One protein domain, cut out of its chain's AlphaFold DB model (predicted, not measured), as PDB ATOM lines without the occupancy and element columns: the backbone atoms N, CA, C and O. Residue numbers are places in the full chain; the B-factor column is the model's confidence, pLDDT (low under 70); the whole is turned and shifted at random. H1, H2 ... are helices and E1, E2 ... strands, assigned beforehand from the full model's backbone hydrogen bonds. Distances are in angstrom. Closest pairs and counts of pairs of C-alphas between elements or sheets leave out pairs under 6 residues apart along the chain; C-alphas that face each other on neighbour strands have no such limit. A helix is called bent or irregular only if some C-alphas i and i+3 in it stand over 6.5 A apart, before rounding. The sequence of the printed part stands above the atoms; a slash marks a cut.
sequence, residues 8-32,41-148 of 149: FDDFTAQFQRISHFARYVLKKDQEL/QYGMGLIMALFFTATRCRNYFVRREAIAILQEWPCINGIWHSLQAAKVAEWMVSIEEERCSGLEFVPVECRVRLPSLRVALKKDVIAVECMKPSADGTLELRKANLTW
ATOM      1  N   PHE A   8     180.271 130.034 100.826       88.44
ATOM      2  CA  PHE A   8     180.775 130.975 101.822       88.44
ATOM      3  C   PHE A   8     179.719 131.951 102.356       88.44
ATOM      4  O   PHE A   8     179.998 132.671 103.314       88.44
ATOM      5  N   ASP A   9     178.517 131.967 101.786       88.25
ATOM      6  CA  ASP A   9     177.468 132.918 102.162       88.25
ATOM      7  C   ASP A   9     176.955 132.693 103.582       88.25
ATOM      8  O   ASP A   9     176.756 133.657 104.331       88.25
ATOM      9  N   ASP A  10     176.897 131.423 103.990       91.62
ATOM     10  CA  ASP A  10     176.543 130.981 105.342       91.62
ATOM     11  C   ASP A  10     177.544 131.463 106.411       91.62
ATOM     12  O   ASP A  10     177.290 131.362 107.613       91.62
ATOM     13  N   PHE A  11     178.687 132.017 105.991       94.19
ATOM     14  CA  PHE A  11     179.770 132.462 106.866       94.19
ATOM     15  C   PHE A  11     179.919 133.987 106.938       94.19
ATOM     16  O   PHE A  11     180.907 134.488 107.479       94.19
ATOM     17  N   THR A  12     178.946 134.758 106.436       94.88
ATOM     18  CA  THR A  12     178.998 136.235 106.461       94.88
ATOM     19  C   THR A  12     179.229 136.793 107.873       94.88
ATOM     20  O   THR A  12     180.069 137.675 108.059       94.88
ATOM     21  N   ALA A  13     178.581 136.230 108.897       96.62
ATOM     22  CA  ALA A  13     178.774 136.652 110.288       96.62
ATOM     23  C   ALA A  13     180.196 136.357 110.816       96.62
ATOM     24  O   ALA A  13     180.744 137.083 111.645       96.62
ATOM     25  N   GLN A  14     180.825 135.279 110.351       96.94
ATOM     26  CA  GLN A  14     182.188 134.884 110.691       96.94
ATOM     27  C   GLN A  14     183.174 135.864 110.053       96.94
ATOM     28  O   GLN A  14     184.076 136.342 110.735       96.94
ATOM     29  N   PHE A  15     182.955 136.228 108.789       97.00
ATOM     30  CA  PHE A  15     183.736 137.249 108.096       97.00
ATOM     31  C   PHE A  15     183.648 138.616 108.782       97.00
ATOM     32  O   PHE A  15     184.676 139.243 109.033       97.00
ATOM     33  N   GLN A  16     182.448 139.041 109.186       97.50
ATOM     34  CA  GLN A  16     182.262 140.263 109.977       97.50
ATOM     35  C   GLN A  16     183.042 140.221 111.297       97.50
ATOM     36  O   GLN A  16     183.697 141.199 111.655       97.50
ATOM     37  N   ARG A  17     183.024 139.082 112.003       97.00
ATOM     38  CA  ARG A  17     183.814 138.896 113.231       97.00
ATOM     39  C   ARG A  17     185.315 138.976 112.975       97.00
ATOM     40  O   ARG A  17     186.012 139.605 113.766       97.00
ATOM     41  N   ILE A  18     185.809 138.382 111.887       96.44
ATOM     42  CA  ILE A  18     187.226 138.471 111.504       96.44
ATOM     43  C   ILE A  18     187.619 139.936 111.306       96.44
ATOM     44  O   ILE A  18     188.561 140.390 111.952       96.44
ATOM     45  N   SER A  19     186.874 140.690 110.490       96.06
ATOM     46  CA  SER A  19     187.150 142.113 110.262       96.06
ATOM     47  C   SER A  19     187.077 142.923 111.559       96.06
ATOM     48  O   SER A  19     187.975 143.712 111.844       96.06
ATOM     49  N   HIS A  20     186.064 142.677 112.397       96.62
ATOM     50  CA  HIS A  20     185.901 143.354 113.682       96.62
ATOM     51  C   HIS A  20     187.105 143.148 114.613       96.62
ATOM     52  O   HIS A  20     187.692 144.118 115.099       96.62
ATOM     53  N   PHE A  21     187.503 141.895 114.853       95.69
ATOM     54  CA  PHE A  21     188.625 141.607 115.743       95.69
ATOM     55  C   PHE A  21     189.959 142.045 115.143       95.69
ATOM     56  O   PHE A  21     190.789 142.587 115.865       95.69
ATOM     57  N   ALA A  22     190.165 141.885 113.834       94.50
ATOM     58  CA  ALA A  22     191.370 142.373 113.175       94.50
ATOM     59  C   ALA A  22     191.509 143.898 113.306       94.50
ATOM     60  O   ALA A  22     192.593 144.384 113.630       94.50
ATOM     61  N   ARG A  23     190.408 144.647 113.155       95.19
ATOM     62  CA  ARG A  23     190.381 146.097 113.377       95.19
ATOM     63  C   ARG A  23     190.706 146.458 114.823       95.19
ATOM     64  O   ARG A  23     191.457 147.402 115.062       95.19
ATOM     65  N   TYR A  24     190.155 145.720 115.782       94.25
ATOM     66  CA  TYR A  24     190.467 145.916 117.197       94.25
ATOM     67  C   TYR A  24     191.959 145.697 117.481       94.25
ATOM     68  O   TYR A  24     192.590 146.543 118.112       94.25
ATOM     69  N   VAL A  25     192.540 144.604 116.973       90.94
ATOM     70  CA  VAL A  25     193.968 144.310 117.154       90.94
ATOM     71  C   VAL A  25     194.840 145.380 116.494       90.94
ATOM     72  O   VAL A  25     195.784 145.836 117.129       90.94
ATOM     73  N   LEU A  26     194.507 145.833 115.280       90.62
ATOM     74  CA  LEU A  26     195.216 146.928 114.608       90.62
ATOM     75  C   LEU A  26     195.241 148.198 115.471       90.62
ATOM     76  O   LEU A  26     196.309 148.758 115.703       90.62
ATOM     77  N   LYS A  27     194.083 148.627 115.987       91.81
ATOM     78  CA  LYS A  27     194.002 149.816 116.849       91.81
ATOM     79  C   LYS A  27     194.852 149.660 118.108       91.81
ATOM     80  O   LYS A  27     195.577 150.576 118.472       91.81
ATOM     81  N   LYS A  28     194.818 148.485 118.740       90.31
ATOM     82  CA  LYS A  28     195.642 148.207 119.924       90.31
ATOM     83  C   LYS A  28     197.140 148.179 119.610       90.31
ATOM     84  O   LYS A  28     197.916 148.704 120.395       90.31
ATOM     85  N   ASP A  29     197.547 147.622 118.468       86.56
ATOM     86  CA  ASP A  29     198.943 147.661 118.000       86.56
ATOM     87  C   ASP A  29     199.412 149.105 117.757       86.56
ATOM     88  O   ASP A  29     200.536 149.440 118.115       86.56
ATOM     89  N   GLN A  30     198.548 149.970 117.211       86.94
ATOM     90  CA  GLN A  30     198.833 151.397 117.007       86.94
ATOM     91  C   GLN A  30     198.911 152.190 118.321       86.94
ATOM     92  O   GLN A  30     199.749 153.074 118.434       86.94
ATOM     93  N   GLU A  31     198.060 151.885 119.305       89.19
ATOM     94  CA  GLU A  31     198.061 152.550 120.619       89.19
ATOM     95  C   GLU A  31     199.289 152.194 121.467       89.19
ATOM     96  O   GLU A  31     199.766 153.023 122.234       89.19
ATOM     97  N   LEU A  32     199.763 150.948 121.378       85.81
ATOM     98  CA  LEU A  32     200.816 150.423 122.253       85.81
ATOM     99  C   LEU A  32     202.231 150.591 121.689       85.81
ATOM    100  O   LEU A  32     203.197 150.371 122.420       85.81
ATOM    101  N   GLN A  41     204.436 139.847 112.048       71.81
ATOM    102  CA  GLN A  41     203.368 139.148 112.736       71.81
ATOM    103  C   GLN A  41     203.765 137.686 112.934       71.81
ATOM    104  O   GLN A  41     203.714 136.890 112.000       71.81
ATOM    105  N   TYR A  42     204.115 137.327 114.168       57.34
ATOM    106  CA  TYR A  42     204.260 135.934 114.590       57.34
ATOM    107  C   TYR A  42     202.911 135.415 115.112       57.34
ATOM    108  O   TYR A  42     202.288 136.048 115.961       57.34
ATOM    109  N   GLY A  43     202.437 134.271 114.606       65.06
ATOM    110  CA  GLY A  43     201.169 133.655 115.030       65.06
ATOM    111  C   GLY A  43     200.029 133.763 114.006       65.06
ATOM    112  O   GLY A  43     200.302 133.822 112.809       65.06
ATOM    113  N   MET A  44     198.772 133.755 114.496       61.03
ATOM    114  CA  MET A  44     197.475 133.332 113.889       61.03
ATOM    115  C   MET A  44     197.074 133.786 112.462       61.03
ATOM    116  O   MET A  44     195.951 133.535 112.039       61.03
ATOM    117  N   GLY A  45     197.951 134.408 111.681       80.94
ATOM    118  CA  GLY A  45     197.735 134.578 110.249       80.94
ATOM    119  C   GLY A  45     196.659 135.600 109.892       80.94
ATOM    120  O   GLY A  45     195.842 135.328 109.015       80.94
ATOM    121  N   LEU A  46     196.658 136.784 110.525       90.38
ATOM    122  CA  LEU A  46     195.651 137.817 110.233       90.38
ATOM    123  C   LEU A  46     195.678 138.252 108.768       90.38
ATOM    124  O   LEU A  46     194.611 138.452 108.199       90.38
ATOM    125  N   ILE A  47     196.856 138.321 108.133       94.56
ATOM    126  CA  ILE A  47     196.949 138.626 106.696       94.56
ATOM    127  C   ILE A  47     196.142 137.608 105.873       94.56
ATOM    128  O   ILE A  47     195.347 137.997 105.022       94.56
ATOM    129  N   MET A  48     196.291 136.311 106.160       94.00
ATOM    130  CA  MET A  48     195.551 135.247 105.470       94.00
ATOM    131  C   MET A  48     194.051 135.321 105.766       94.00
ATOM    132  O   MET A  48     193.243 135.211 104.846       94.00
ATOM    133  N   ALA A  49     193.667 135.548 107.025       94.94
ATOM    134  CA  ALA A  49     192.265 135.656 107.424       94.94
ATOM    135  C   ALA A  49     191.564 136.852 106.760       94.94
ATOM    136  O   ALA A  49     190.443 136.721 106.264       94.94
ATOM    137  N   LEU A  50     192.231 138.005 106.696       96.81
ATOM    138  CA  LEU A  50     191.730 139.205 106.028       96.81
ATOM    139  C   LEU A  50     191.686 139.026 104.510       96.81
ATOM    140  O   LEU A  50     190.681 139.364 103.893       96.81
ATOM    141  N   PHE A  51     192.718 138.433 103.904       96.06
ATOM    142  CA  PHE A  51     192.720 138.130 102.473       96.06
ATOM    143  C   PHE A  51     191.576 137.180 102.098       96.06
ATOM    144  O   PHE A  51     190.856 137.402 101.123       96.06
ATOM    145  N   PHE A  52     191.356 136.143 102.906       95.00
ATOM    146  CA  PHE A  52     190.240 135.221 102.734       95.00
ATOM    147  C   PHE A  52     188.894 135.933 102.911       95.00
ATOM    148  O   PHE A  52     187.987 135.753 102.107       95.00
ATOM    149  N   THR A  53     188.780 136.816 103.902       96.88
ATOM    150  CA  THR A  53     187.578 137.634 104.113       96.88
ATOM    151  C   THR A  53     187.281 138.526 102.908       96.88
ATOM    152  O   THR A  53     186.159 138.520 102.405       96.88
ATOM    153  N   ALA A  54     188.293 139.220 102.386       96.75
ATOM    154  CA  ALA A  54     188.168 140.108 101.236       96.75
ATOM    155  C   ALA A  54     187.790 139.376  99.938       96.75
ATOM    156  O   ALA A  54     187.077 139.929  99.104       96.75
ATOM    157  N   THR A  55     188.261 138.139  99.758       94.75
ATOM    158  CA  THR A  55     188.093 137.388  98.504       94.75
ATOM    159  C   THR A  55     186.937 136.389  98.525       94.75
ATOM    160  O   THR A  55     186.419 136.065  97.456       94.75
ATOM    161  N   ARG A  56     186.501 135.888  99.691       92.94
ATOM    162  CA  ARG A  56     185.420 134.887  99.819       92.94
ATOM    163  C   ARG A  56     184.071 135.465 100.217       92.94
ATOM    164  O   ARG A  56     183.055 134.975  99.740       92.94
ATOM    165  N   CYS A  57     184.043 136.470 101.092       94.62
ATOM    166  CA  CYS A  57     182.786 137.089 101.499       94.62
ATOM    167  C   CYS A  57     182.189 137.844 100.311       94.62
ATOM    168  O   CYS A  57     182.929 138.541  99.632       94.62
ATOM    169  N   ARG A  58     180.882 137.752 100.047       93.19
ATOM    170  CA  ARG A  58     180.234 138.529  98.967       93.19
ATOM    171  C   ARG A  58     179.705 139.886  99.426       93.19
ATOM    172  O   ARG A  58     179.376 140.702  98.574       93.19
ATOM    173  N   ASN A  59     179.647 140.136 100.735       94.56
ATOM    174  CA  ASN A  59     179.172 141.407 101.274       94.56
ATOM    175  C   ASN A  59     180.182 142.528 100.993       94.56
ATOM    176  O   ASN A  59     181.330 142.472 101.441       94.56
ATOM    177  N   TYR A  60     179.731 143.552 100.281       93.31
ATOM    178  CA  TYR A  60     180.524 144.686  99.826       93.31
ATOM    179  C   TYR A  60     181.315 145.348 100.963       93.31
ATOM    180  O   TYR A  60     182.537 145.493 100.882       93.31
ATOM    181  N   PHE A  61     180.642 145.684 102.066       95.00
ATOM    182  CA  PHE A  61     181.253 146.410 103.180       95.00
ATOM    183  C   PHE A  61     182.321 145.583 103.892       95.00
ATOM    184  O   PHE A  61     183.406 146.085 104.181       95.00
ATOM    185  N   VAL A  62     182.050 144.299 104.130       96.69
ATOM    186  CA  VAL A  62     182.983 143.401 104.827       96.69
ATOM    187  C   VAL A  62     184.276 143.220 104.037       96.69
ATOM    188  O   VAL A  62     185.364 143.234 104.617       96.69
ATOM    189  N   ARG A  63     184.168 143.086 102.711       96.44
ATOM    190  CA  ARG A  63     185.330 142.932 101.830       96.44
ATOM    191  C   ARG A  63     186.200 144.181 101.827       96.44
ATOM    192  O   ARG A  63     187.416 144.077 101.970       96.44
ATOM    193  N   ARG A  64     185.576 145.352 101.671       96.38
ATOM    194  CA  ARG A  64     186.270 146.646 101.651       96.38
ATOM    195  C   ARG A  64     186.954 146.931 102.981       96.38
ATOM    196  O   ARG A  64     188.106 147.346 102.978       96.38
ATOM    197  N   GLU A  65     186.299 146.609 104.092       97.69
ATOM    198  CA  GLU A  65     186.893 146.726 105.422       97.69
ATOM    199  C   GLU A  65     188.118 145.814 105.585       97.69
ATOM    200  O   GLU A  65     189.158 146.253 106.069       97.69
ATOM    201  N   ALA A  66     188.049 144.560 105.127       98.06
ATOM    202  CA  ALA A  66     189.196 143.656 105.202       98.06
ATOM    203  C   ALA A  66     190.395 144.149 104.368       98.06
ATOM    204  O   ALA A  66     191.540 144.045 104.815       98.06
ATOM    205  N   ILE A  67     190.143 144.722 103.186       98.06
ATOM    206  CA  ILE A  67     191.182 145.345 102.347       98.06
ATOM    207  C   ILE A  67     191.772 146.573 103.044       98.06
ATOM    208  O   ILE A  67     192.992 146.708 103.079       98.06
ATOM    209  N   ALA A  68     190.933 147.429 103.631       97.81
ATOM    210  CA  ALA A  68     191.382 148.616 104.351       97.81
ATOM    211  C   ALA A  68     192.309 148.244 105.518       97.81
ATOM    212  O   ALA A  68     193.412 148.772 105.616       97.81
ATOM    213  N   ILE A  69     191.944 147.239 106.327       96.75
ATOM    214  CA  ILE A  69     192.804 146.748 107.419       96.75
ATOM    215  C   ILE A  69     194.161 146.258 106.884       96.75
ATOM    216  O   ILE A  69     195.193 146.557 107.480       96.75
ATOM    217  N   LEU A  70     194.186 145.526 105.762       96.31
ATOM    218  CA  LEU A  70     195.441 145.077 105.143       96.31
ATOM    219  C   LEU A  70     196.316 146.245 104.656       96.31
ATOM    220  O   LEU A  70     197.538 146.138 104.698       96.31
ATOM    221  N   GLN A  71     195.713 147.340 104.188       95.62
ATOM    222  CA  GLN A  71     196.431 148.540 103.740       95.62
ATOM    223  C   GLN A  71     196.959 149.370 104.916       95.62
ATOM    224  O   GLN A  71     198.084 149.858 104.878       95.62
ATOM    225  N   GLU A  72     196.158 149.508 105.971       93.19
ATOM    226  CA  GLU A  72     196.475 150.296 107.167       93.19
ATOM    227  C   GLU A  72     197.452 149.593 108.117       93.19
ATOM    228  O   GLU A  72     198.000 150.222 109.026       93.19
ATOM    229  N   TRP A  73     197.693 148.295 107.913       90.00
ATOM    230  CA  TRP A  73     198.597 147.509 108.743       90.00
ATOM    231  C   TRP A  73     199.745 146.868 107.951       90.00
ATOM    232  O   TRP A  73     199.756 145.643 107.786       90.00
ATOM    233  N   PRO A  74     200.753 147.655 107.510       90.25
ATOM    234  CA  PRO A  74     201.934 147.133 106.828       90.25
ATOM    235  C   PRO A  74     202.706 146.150 107.716       90.25
ATOM    236  O   PRO A  74     203.490 146.532 108.582       90.25
ATOM    237  N   CYS A  75     202.450 144.862 107.522       89.69
ATOM    238  CA  CYS A  75     203.096 143.753 108.207       89.69
ATOM    239  C   CYS A  75     203.405 142.573 107.278       89.69
ATOM    240  O   CYS A  75     202.816 142.429 106.196       89.69
ATOM    241  N   ILE A  76     204.334 141.731 107.738       91.00
ATOM    242  CA  ILE A  76     204.793 140.511 107.068       91.00
ATOM    243  C   ILE A  76     204.555 139.303 107.982       91.00
ATOM    244  O   ILE A  76     204.840 139.352 109.181       91.00
ATOM    245  N   ASN A  77     204.060 138.207 107.403       89.38
ATOM    246  CA  ASN A  77     203.939 136.895 108.040       89.38
ATOM    247  C   ASN A  77     204.401 135.796 107.068       89.38
ATOM    248  O   ASN A  77     203.659 135.373 106.176       89.38
ATOM    249  N   GLY A  78     205.651 135.351 107.211       87.50
ATOM    250  CA  GLY A  78     206.270 134.417 106.270       87.50
ATOM    251  C   GLY A  78     206.306 134.997 104.853       87.50
ATOM    252  O   GLY A  78     206.857 136.072 104.639       87.50
ATOM    253  N   ILE A  79     205.693 134.297 103.894       87.12
ATOM    254  CA  ILE A  79     205.581 134.749 102.493       87.12
ATOM    255  C   ILE A  79     204.482 135.800 102.270       87.12
ATOM    256  O   ILE A  79     204.354 136.327 101.168       87.12
ATOM    257  N   TRP A  80     203.655 136.076 103.280       90.62
ATOM    258  CA  TRP A  80     202.547 137.015 103.163       90.62
ATOM    259  C   TRP A  80     202.985 138.420 103.542       90.62
ATOM    260  O   TRP A  80     203.403 138.661 104.671       90.62
ATOM    261  N   HIS A  81     202.796 139.361 102.622       92.81
ATOM    262  CA  HIS A  81     202.900 140.788 102.890       92.81
ATOM    263  C   HIS A  81     201.506 141.412 102.800       92.81
ATOM    264  O   HIS A  81     200.843 141.318 101.769       92.81
ATOM    265  N   SER A  82     201.069 142.067 103.870       94.38
ATOM    266  CA  SER A  82     199.758 142.734 103.987       94.38
ATOM    267  C   SER A  82     199.408 143.622 102.782       94.38
ATOM    268  O   SER A  82     198.383 143.399 102.145       94.38
ATOM    269  N   LEU A  83     200.295 144.548 102.395       94.69
ATOM    270  CA  LEU A  83     200.076 145.436 101.243       94.69
ATOM    271  C   LEU A  83     199.962 144.683  99.907       94.69
ATOM    272  O   LEU A  83     199.126 145.027  99.073       94.69
ATOM    273  N   GLN A  84     200.757 143.626  99.708       94.94
ATOM    274  CA  GLN A  84     200.668 142.798  98.502       94.94
ATOM    275  C   GLN A  84     199.336 142.038  98.472       94.94
ATOM    276  O   GLN A  84     198.649 142.030  97.452       94.94
ATOM    277  N   ALA A  85     198.930 141.463  99.608       95.88
ATOM    278  CA  ALA A  85     197.644 140.791  99.758       95.88
ATOM    279  C   ALA A  85     196.471 141.755  99.510       95.88
ATOM    280  O   ALA A  85     195.535 141.398  98.794       95.88
ATOM    281  N   ALA A  86     196.549 142.988 100.023       97.19
ATOM    282  CA  ALA A  86     195.560 144.029  99.763       97.19
ATOM    283  C   ALA A  86     195.426 144.324  98.267       97.19
ATOM    284  O   ALA A  86     194.310 144.394  97.764       97.19
ATOM    285  N   LYS A  87     196.547 144.454  97.543       97.00
ATOM    286  CA  LYS A  87     196.542 144.745  96.102       97.00
ATOM    287  C   LYS A  87     195.928 143.622  95.278       97.00
ATOM    288  O   LYS A  87     195.110 143.887  94.401       97.00
ATOM    289  N   VAL A  88     196.275 142.374  95.585       96.94
ATOM    290  CA  VAL A  88     195.671 141.214  94.915       96.94
ATOM    291  C   VAL A  88     194.169 141.150  95.203       96.94
ATOM    292  O   VAL A  88     193.382 140.971  94.274       96.94
ATOM    293  N   ALA A  89     193.757 141.335  96.461       97.06
ATOM    294  CA  ALA A  89     192.346 141.324  96.836       97.06
ATOM    295  C   ALA A  89     191.568 142.465  96.162       97.06
ATOM    296  O   ALA A  89     190.512 142.219  95.591       97.06
ATOM    297  N   GLU A  90     192.105 143.685  96.164       96.88
ATOM    298  CA  GLU A  90     191.529 144.860  95.498       96.88
ATOM    299  C   GLU A  90     191.319 144.621  93.997       96.88
ATOM    300  O   GLU A  90     190.241 144.907  93.478       96.88
ATOM    301  N   TRP A  91     192.307 144.035  93.315       96.44
ATOM    302  CA  TRP A  91     192.194 143.670  91.903       96.44
ATOM    303  C   TRP A  91     191.127 142.599  91.650       96.44
ATOM    304  O   TRP A  91     190.343 142.707  90.711       96.44
ATOM    305  N   MET A  92     191.051 141.571  92.496       95.00
ATOM    306  CA  MET A  92     190.000 140.560  92.371       95.00
ATOM    307  C   MET A  92     188.609 141.159  92.584       95.00
ATOM    308  O   MET A  92     187.689 140.890  91.817       95.00
ATOM    309  N   VAL A  93     188.451 141.973  93.629       94.00
ATOM    310  CA  VAL A  93     187.180 142.617  93.973       94.00
ATOM    311  C   VAL A  93     186.739 143.567  92.865       94.00
ATOM    312  O   VAL A  93     185.564 143.562  92.517       94.00
ATOM    313  N   SER A  94     187.658 144.327  92.263       93.56
ATOM    314  CA  SER A  94     187.308 145.221  91.157       93.56
ATOM    315  C   SER A  94     186.779 144.451  89.948       93.56
ATOM    316  O   SER A  94     185.759 144.848  89.393       93.56
ATOM    317  N   ILE A  95     187.388 143.310  89.604       92.81
ATOM    318  CA  ILE A  95     186.895 142.429  88.537       92.81
ATOM    319  C   ILE A  95     185.478 141.941  88.842       92.81
ATOM    320  O   ILE A  95     184.629 141.926  87.949       92.81
ATOM    321  N   GLU A  96     185.209 141.510  90.072       91.19
ATOM    322  CA  GLU A  96     183.889 141.000  90.456       91.19
ATOM    323  C   GLU A  96     182.815 142.099  90.462       91.19
ATOM    324  O   GLU A  96     181.674 141.854  90.074       91.19
ATOM    325  N   GLU A  97     183.181 143.322  90.839       89.56
ATOM    326  CA  GLU A  97     182.258 144.453  90.971       89.56
ATOM    327  C   GLU A  97     182.019 145.232  89.659       89.56
ATOM    328  O   GLU A  97     181.093 146.038  89.605       89.56
ATOM    329  N   GLU A  98     182.766 144.964  88.576       86.19
ATOM    330  CA  GLU A  98     182.668 145.652  87.265       86.19
ATOM    331  C   GLU A  98     181.241 145.833  86.726       86.19
ATOM    332  O   GLU A  98     180.923 146.860  86.132       86.19
ATOM    333  N   ARG A  99     180.390 144.814  86.893       76.00
ATOM    334  CA  ARG A  99     179.005 144.786  86.378       76.00
ATOM    335  C   ARG A  99     177.955 144.802  87.485       76.00
ATOM    336  O   ARG A  99     176.771 144.636  87.217       76.00
ATOM    337  N   CYS A 100     178.407 144.944  88.722       77.19
ATOM    338  CA  CYS A 100     177.647 144.642  89.925       77.19
ATOM    339  C   CYS A 100     177.851 145.753  90.986       77.19
ATOM    340  O   CYS A 100     177.683 145.518  92.182       77.19
ATOM    341  N   SER A 101     178.247 146.961  90.559       74.19
ATOM    342  CA  SER A 101     178.561 148.085  91.445       74.19
ATOM    343  C   SER A 101     177.311 148.633  92.144       74.19
ATOM    344  O   SER A 101     176.232 148.723  91.564       74.19
ATOM    345  N   GLY A 102     177.457 148.989  93.424       77.81
ATOM    346  CA  GLY A 102     176.366 149.530  94.246       77.81
ATOM    347  C   GLY A 102     175.443 148.483  94.880       77.81
ATOM    348  O   GLY A 102     174.540 148.855  95.625       77.81
ATOM    349  N   LEU A 103     175.672 147.189  94.635       86.62
ATOM    350  CA  LEU A 103     174.968 146.111  95.329       86.62
ATOM    351  C   LEU A 103     175.612 145.824  96.689       86.62
ATOM    352  O   LEU A 103     176.833 145.841  96.826       86.62
ATOM    353  N   GLU A 104     174.790 145.498  97.690       90.31
ATOM    354  CA  GLU A 104     175.291 145.078  99.005       90.31
ATOM    355  C   GLU A 104     176.038 143.739  98.929       90.31
ATOM    356  O   GLU A 104     177.015 143.525  99.647       90.31
ATOM    357  N   PHE A 105     175.607 142.844  98.038       91.62
ATOM    358  CA  PHE A 105     176.239 141.551  97.810       91.62
ATOM    359  C   PHE A 105     176.618 141.387  96.344       91.62
ATOM    360  O   PHE A 105     175.796 141.596  95.454       91.62
ATOM    361  N   VAL A 106     177.847 140.938  96.103       90.88
ATOM    362  CA  VAL A 106     178.315 140.549  94.770       90.88
ATOM    363  C   VAL A 106     177.531 139.309  94.304       90.88
ATOM    364  O   VAL A 106     177.562 138.282  94.992       90.88
ATOM    365  N   PRO A 107     176.841 139.347  93.151       89.88
ATOM    366  CA  PRO A 107     176.150 138.188  92.585       89.88
ATOM    367  C   PRO A 107     177.097 137.012  92.307       89.88
ATOM    368  O   PRO A 107     178.282 137.206  92.037       89.88
ATOM    369  N   VAL A 108     176.591 135.780  92.390       87.88
ATOM    370  CA  VAL A 108     177.413 134.556  92.281       87.88
ATOM    371  C   VAL A 108     178.075 134.459  90.905       87.88
ATOM    372  O   VAL A 108     179.240 134.095  90.793       87.88
ATOM    373  N   GLU A 109     177.349 134.840  89.866       85.38
ATOM    374  CA  GLU A 109     177.772 134.903  88.472       85.38
ATOM    375  C   GLU A 109     178.868 135.949  88.215       85.38
ATOM    376  O   GLU A 109     179.643 135.817  87.270       85.38
ATOM    377  N   CYS A 110     178.974 136.965  89.079       88.12
ATOM    378  CA  CYS A 110     180.012 137.993  89.019       88.12
ATOM    379  C   CYS A 110     181.348 137.488  89.625       88.12
ATOM    380  O   CYS A 110     182.384 138.120  89.410       88.12
ATOM    381  N   ARG A 111     181.354 136.353  90.350       88.31
ATOM    382  CA  ARG A 111     182.507 135.848  91.122       88.31
ATOM    383  C   ARG A 111     183.628 135.292  90.248       88.31
ATOM    384  O   ARG A 111     183.406 134.523  89.313       88.31
ATOM    385  N   VAL A 112     184.864 135.603  90.627       88.75
ATOM    386  CA  VAL A 112     186.068 134.988  90.062       88.75
ATOM    387  C   VAL A 112     186.221 133.573  90.622       88.75
ATOM    388  O   VAL A 112     185.979 133.318  91.803       88.75
ATOM    389  N   ARG A 113     186.687 132.629  89.796       84.25
ATOM    390  CA  ARG A 113     187.020 131.283  90.282       84.25
ATOM    391  C   ARG A 113     188.344 131.327  91.032       84.25
ATOM    392  O   ARG A 113     189.397 131.230  90.408       84.25
ATOM    393  N   LEU A 114     188.324 131.425  92.360       83.19
ATOM    394  CA  LEU A 114     189.556 131.542  93.154       83.19
ATOM    395  C   LEU A 114     190.611 130.448  92.871       83.19
ATOM    396  O   LEU A 114     191.783 130.802  92.798       83.19
ATOM    397  N   PRO A 115     190.267 129.164  92.624       86.06
ATOM    398  CA  PRO A 115     191.268 128.150  92.261       86.06
ATOM    399  C   PRO A 115     192.057 128.456  90.976       86.06
ATOM    400  O   PRO A 115     193.123 127.885  90.756       86.06
ATOM    401  N   SER A 116     191.537 129.341  90.121       88.38
ATOM    402  CA  SER A 116     192.230 129.815  88.919       88.38
ATOM    403  C   SER A 116     193.173 130.992  89.178       88.38
ATOM    404  O   SER A 116     193.932 131.343  88.281       88.38
ATOM    405  N   LEU A 117     193.143 131.596  90.373       93.25
ATOM    406  CA  LEU A 117     194.030 132.696  90.727       93.25
ATOM    407  C   LEU A 117     195.482 132.207  90.737       93.25
ATOM    408  O   LEU A 117     195.853 131.314  91.505       93.25
ATOM    409  N   ARG A 118     196.324 132.836  89.923       94.94
ATOM    410  CA  ARG A 118     197.778 132.737  90.014       94.94
ATOM    411  C   ARG A 118     198.333 134.088  90.421       94.94
ATOM    412  O   ARG A 118     197.942 135.117  89.879       94.94
ATOM    413  N   VAL A 119     199.257 134.057  91.372       94.69
ATOM    414  CA  VAL A 119     199.991 135.229  91.847       94.69
ATOM    415  C   VAL A 119     201.470 134.905  91.732       94.69
ATOM    416  O   VAL A 119     201.943 133.935  92.320       94.69
ATOM    417  N   ALA A 120     202.196 135.706  90.962       93.81
ATOM    418  CA  ALA A 120     203.635 135.602  90.813       93.81
ATOM    419  C   ALA A 120     204.279 136.917  91.248       93.81
ATOM    420  O   ALA A 120     204.100 137.959  90.611       93.81
ATOM    421  N   LEU A 121     205.044 136.854  92.334       90.19
ATOM    422  CA  LEU A 121     205.839 137.976  92.812       90.19
ATOM    423  C   LEU A 121     207.091 138.093  91.940       90.19
ATOM    424  O   LEU A 121     207.882 137.155  91.835       90.19
ATOM    425  N   LYS A 122     207.252 139.241  91.287       87.94
ATOM    426  CA  LYS A 122     208.436 139.613  90.511       87.94
ATOM    427  C   LYS A 122     209.062 140.850  91.141       87.94
ATOM    428  O   LYS A 122     208.463 141.494  92.001       87.94
ATOM    429  N   LYS A 123     210.275 141.194  90.702       82.38
ATOM    430  CA  LYS A 123     210.917 142.445  91.108       82.38
ATOM    431  C   LYS A 123     209.978 143.616  90.775       82.38
ATOM    432  O   LYS A 123     209.590 143.765  89.619       82.38
ATOM    433  N   ASP A 124     209.573 144.352  91.807       84.25
ATOM    434  CA  ASP A 124     208.717 145.551  91.776       84.25
ATOM    435  C   ASP A 124     207.270 145.365  91.262       84.25
ATOM    436  O   ASP A 124     206.513 146.331  91.171       84.25
ATOM    437  N   VAL A 125     206.843 144.135  90.946       92.56
ATOM    438  CA  VAL A 125     205.527 143.863  90.338       92.56
ATOM    439  C   VAL A 125     204.919 142.562  90.863       92.56
ATOM    440  O   VAL A 125     205.587 141.534  90.960       92.56
ATOM    441  N   ILE A 126     203.612 142.578  91.113       95.25
ATOM    442  CA  ILE A 126     202.792 141.391  91.367       95.25
ATOM    443  C   ILE A 126     202.046 141.053  90.073       95.25
ATOM    444  O   ILE A 126     201.120 141.762  89.681       95.25
ATOM    445  N   ALA A 127     202.445 139.985  89.388       95.88
ATOM    446  CA  ALA A 127     201.712 139.490  88.228       95.88
ATOM    447  C   ALA A 127     200.557 138.604  88.706       95.88
ATOM    448  O   ALA A 127     200.778 137.632  89.433       95.88
ATOM    449  N   VAL A 128     199.337 138.942  88.301       96.81
ATOM    450  CA  VAL A 128     198.117 138.227  88.680       96.81
ATOM    451  C   VAL A 128     197.353 137.775  87.447       96.81
ATOM    452  O   VAL A 128     197.276 138.501  86.455       96.81
ATOM    453  N   GLU A 129     196.768 136.586  87.516       96.06
ATOM    454  CA  GLU A 129     195.814 136.097  86.522       96.06
ATOM    455  C   GLU A 129     194.728 135.239  87.172       96.06
ATOM    456  O   GLU A 129     194.965 134.588  88.185       96.06
ATOM    457  N   CYS A 130     193.525 135.258  86.607       93.62
ATOM    458  CA  CYS A 130     192.406 134.425  87.027       93.62
ATOM    459  C   CYS A 130     191.393 134.250  85.889       93.62
ATOM    460  O   CYS A 130     191.367 135.024  84.935       93.62
ATOM    461  N   MET A 131     190.505 133.273  86.031       90.62
ATOM    462  CA  MET A 131     189.376 133.037  85.135       90.62
ATOM    463  C   MET A 131     188.083 133.581  85.754       90.62
ATOM    464  O   MET A 131     187.763 133.277  86.910       90.62
ATOM    465  N   LYS A 132     187.313 134.338  84.967       86.81
ATOM    466  CA  LYS A 132     185.977 134.835  85.324       86.81
ATOM    467  C   LYS A 132     184.925 134.237  84.379       86.81
ATOM    468  O   LYS A 132     185.178 134.187  83.178       86.81
ATOM    469  N   PRO A 133     183.754 133.802  84.871       82.88
ATOM    470  CA  PRO A 133     182.622 133.494  84.006       82.88
ATOM    471  C   PRO A 133     182.164 134.737  83.226       82.88
ATOM    472  O   PRO A 133     181.928 135.802  83.799       82.88
ATOM    473  N   SER A 134     182.049 134.600  81.912       79.75
ATOM    474  CA  SER A 134     181.427 135.575  81.019       79.75
ATOM    475  C   SER A 134     179.901 135.390  81.010       79.75
ATOM    476  O   SER A 134     179.369 134.399  81.510       79.75
ATOM    477  N   ALA A 135     179.179 136.359  80.439       74.94
ATOM    478  CA  ALA A 135     177.713 136.349  80.374       74.94
ATOM    479  C   ALA A 135     177.156 135.178  79.539       74.94
ATOM    480  O   ALA A 135     176.025 134.754  79.747       74.94
ATOM    481  N   ASP A 136     177.957 134.652  78.614       79.00
ATOM    482  CA  ASP A 136     177.664 133.482  77.781       79.00
ATOM    483  C   ASP A 136     178.068 132.149  78.443       79.00
ATOM    484  O   ASP A 136     177.946 131.089  77.833       79.00
ATOM    485  N   GLY A 137     178.559 132.186  79.687       73.56
ATOM    486  CA  GLY A 137     179.022 131.014  80.429       73.56
ATOM    487  C   GLY A 137     180.431 130.539  80.060       73.56
ATOM    488  O   GLY A 137     180.919 129.578  80.658       73.56
ATOM    489  N   THR A 138     181.117 131.201  79.119       83.75
ATOM    490  CA  THR A 138     182.525 130.908  78.812       83.75
ATOM    491  C   THR A 138     183.450 131.456  79.902       83.75
ATOM    492  O   THR A 138     183.080 132.347  80.665       83.75
ATOM    493  N   LEU A 139     184.661 130.904  80.030       84.62
ATOM    494  CA  LEU A 139     185.659 131.420  80.971       84.62
ATOM    495  C   LEU A 139     186.563 132.438  80.275       84.62
ATOM    496  O   LEU A 139     187.283 132.098  79.337       84.62
ATOM    497  N   GLU A 140     186.561 133.667  80.777       90.06
ATOM    498  CA  GLU A 140     187.409 134.760  80.319       90.06
ATOM    499  C   GLU A 140     188.671 134.860  81.192       90.06
ATOM    500  O   GLU A 140     188.586 134.935  82.423       90.06
ATOM    501  N   LEU A 141     189.849 134.888  80.559       92.50
ATOM    502  CA  LEU A 141     191.119 135.116  81.248       92.50
ATOM    503  C   LEU A 141     191.290 136.605  81.567       92.50
ATOM    504  O   LEU A 141     191.349 137.446  80.671       92.50
ATOM    505  N   ARG A 142     191.480 136.918  82.845       94.25
ATOM    506  CA  ARG A 142     191.811 138.256  83.336       94.25
ATOM    507  C   ARG A 142     193.228 138.235  83.889       94.25
ATOM    508  O   ARG A 142     193.559 137.356  84.674       94.25
ATOM    509  N   LYS A 143     194.062 139.199  83.494       96.00
ATOM    510  CA  LYS A 143     195.446 139.325  83.974       96.00
ATOM    511  C   LYS A 143     195.844 140.780  84.176       96.00
ATOM    512  O   LYS A 143     195.362 141.650  83.453       96.00
ATOM    513  N   ALA A 144     196.732 141.034  85.128       96.31
ATOM    514  CA  ALA A 144     197.282 142.358  85.386       96.31
ATOM    515  C   ALA A 144     198.677 142.283  86.018       96.31
ATOM    516  O   ALA A 144     199.076 141.265  86.580       96.31
ATOM    517  N   ASN A 145     199.399 143.397  85.937       96.12
ATOM    518  CA  ASN A 145     200.627 143.643  86.681       96.12
ATOM    519  C   ASN A 145     200.324 144.735  87.707       96.12
ATOM    520  O   ASN A 145     200.014 145.862  87.322       96.12
ATOM    521  N   LEU A 146     200.374 144.397  88.992       95.31
ATOM    522  CA  LEU A 146     200.075 145.317  90.086       95.31
ATOM    523  C   LEU A 146     201.378 145.846  90.677       95.31
ATOM    524  O   LEU A 146     202.300 145.076  90.950       95.31
ATOM    525  N   THR A 147     201.436 147.150  90.909       92.12
ATOM    526  CA  THR A 147     202.482 147.771  91.720       92.12
ATOM    527  C   THR A 147     202.021 147.844  93.172       92.12
ATOM    528  O   THR A 147     200.822 147.920  93.465       92.12
ATOM    529  N   TRP A 148     202.975 147.798  94.095       83.25
ATOM    530  CA  TRP A 148     202.726 147.994  95.519       83.25
ATOM    531  C   TRP A 148     203.740 149.010  96.079       83.25
ATOM    532  O   TRP A 148     204.812 149.133  95.483       83.25
TER     533      TRP A 148
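This is residues 8 to 32 and 41 to 148 of the 149 residues of an uncharacterized protein of Gibberella moniliformis (strain M3125 / FGSC 7600) (UniProt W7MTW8). A three-stranded sheet covers one side of a four-helix bundle: H4 packs on one face of the sheet E2 E3 E4, H2 and H3 pack on H4 from its other side, and H1 closes the far side of the bundle. The other face of the sheet is bare, and residues 98 to 117, a long stretch with no named element, loop past the end of H4 before the chain enters the sheet. The printed part has 133 residues with four named helices and four named strands, in the order H1 H2 H3 E1 H4 E2 E3 E4; the sheet runs E2 - E3 - E4, antiparallel throughout, and the class is mixed, helices and strands. The whole is compact, with a radius of gyration of the C-alphas of 14.9 A, and spans 53 by 37 by 22 A.

Start at the sheet, a meander, each strand the antiparallel neighbour of the one before: E2, residues 118 to 122, E3, residues 125 to 133, and E4, residues 139 to 146. In the hairpin of E2 and E3, find N 120 and O 127 within hydrogen-bond range at 2.8 A; in the hairpin of E3 and E4, find N 128 and O 144 at 2.9 A. H4, residues 82 to 97, is on the sheet at a height of 9.8 A, in two layers, a helix on one face of a sheet. It lies over E3, E4 and, only just, E2, on which 3 of its C-alphas fall; it runs along the strands, but only just, at 28 degrees to E3 on the local plane. The closest C-alphas of H4 and E3 are those of Val 88 and Val 128, 7.3 A apart. H2, residues 46 to 56, touches H4 at Ile 47 and Ser 82, their closest C-alphas at 5.7 A, with a shallow tilt of 7 degrees, the same way. H3, residues 60 to 72, touches H4 with residues 67 to 71 alone, closest at the C-alphas of Leu 70 and Ser 82, 5.0 A. H2 and H3 form a helical hairpin, whose closest C-alphas, Ala 54 and Arg 63, are 4.0 A apart. H1, residues 8 to 32, touches H2, closest at the C-alphas of Phe 15 and Thr 53, 5.5 A, at a shallow tilt of 34 degrees, only just short of steep. It touches H3 with residues 15 to 26 alone, closest at the C-alphas of Ser 19 and Ala 66, 5.7 A, and is apart from H4. H1 to H4 make an up and down bundle, each helix running against the one before it. Every O i to N i+4 pair is within hydrogen-bond range in H2, H3 and H4, and 18 of 21 are in H1.

Find C-alpha 8 at (180.775, 130.975, 101.822), where H1 begins; it reaches C-alpha 32 over 34.6 A, with a kink of 34 degrees near residue 15, and is irregular, C-alphas 10 and 13 being 7.8 A apart. H2 measures 14.9 A and H3 18.4 A from first to last C-alpha. E1, residues 75 to 77, pairs with no named strand, though residues 76 to 77 pair antiparallel with residues 80 to 81. H4 starts at C-alpha 82, (199.758, 142.734, 103.987), and measures 21.9 A. E2 measures 12.7 A, E3 25.9 A, and E4 22.0 A, ending at C-alpha 146, (200.075, 145.317, 90.086).

Look for the farthest two C-alphas at Leu 32 and Asp 136, 52.9 A apart. Residues 33 to 40 are not printed, and C-alphas 32 and 41 are 15.0 A apart across this cut, in the link from H1 to H2. Of the links printed whole, H4 to E2 is long and the others are tight. The mean pLDDT of the printed part is 90.6; residues 42 to 44 are under 70.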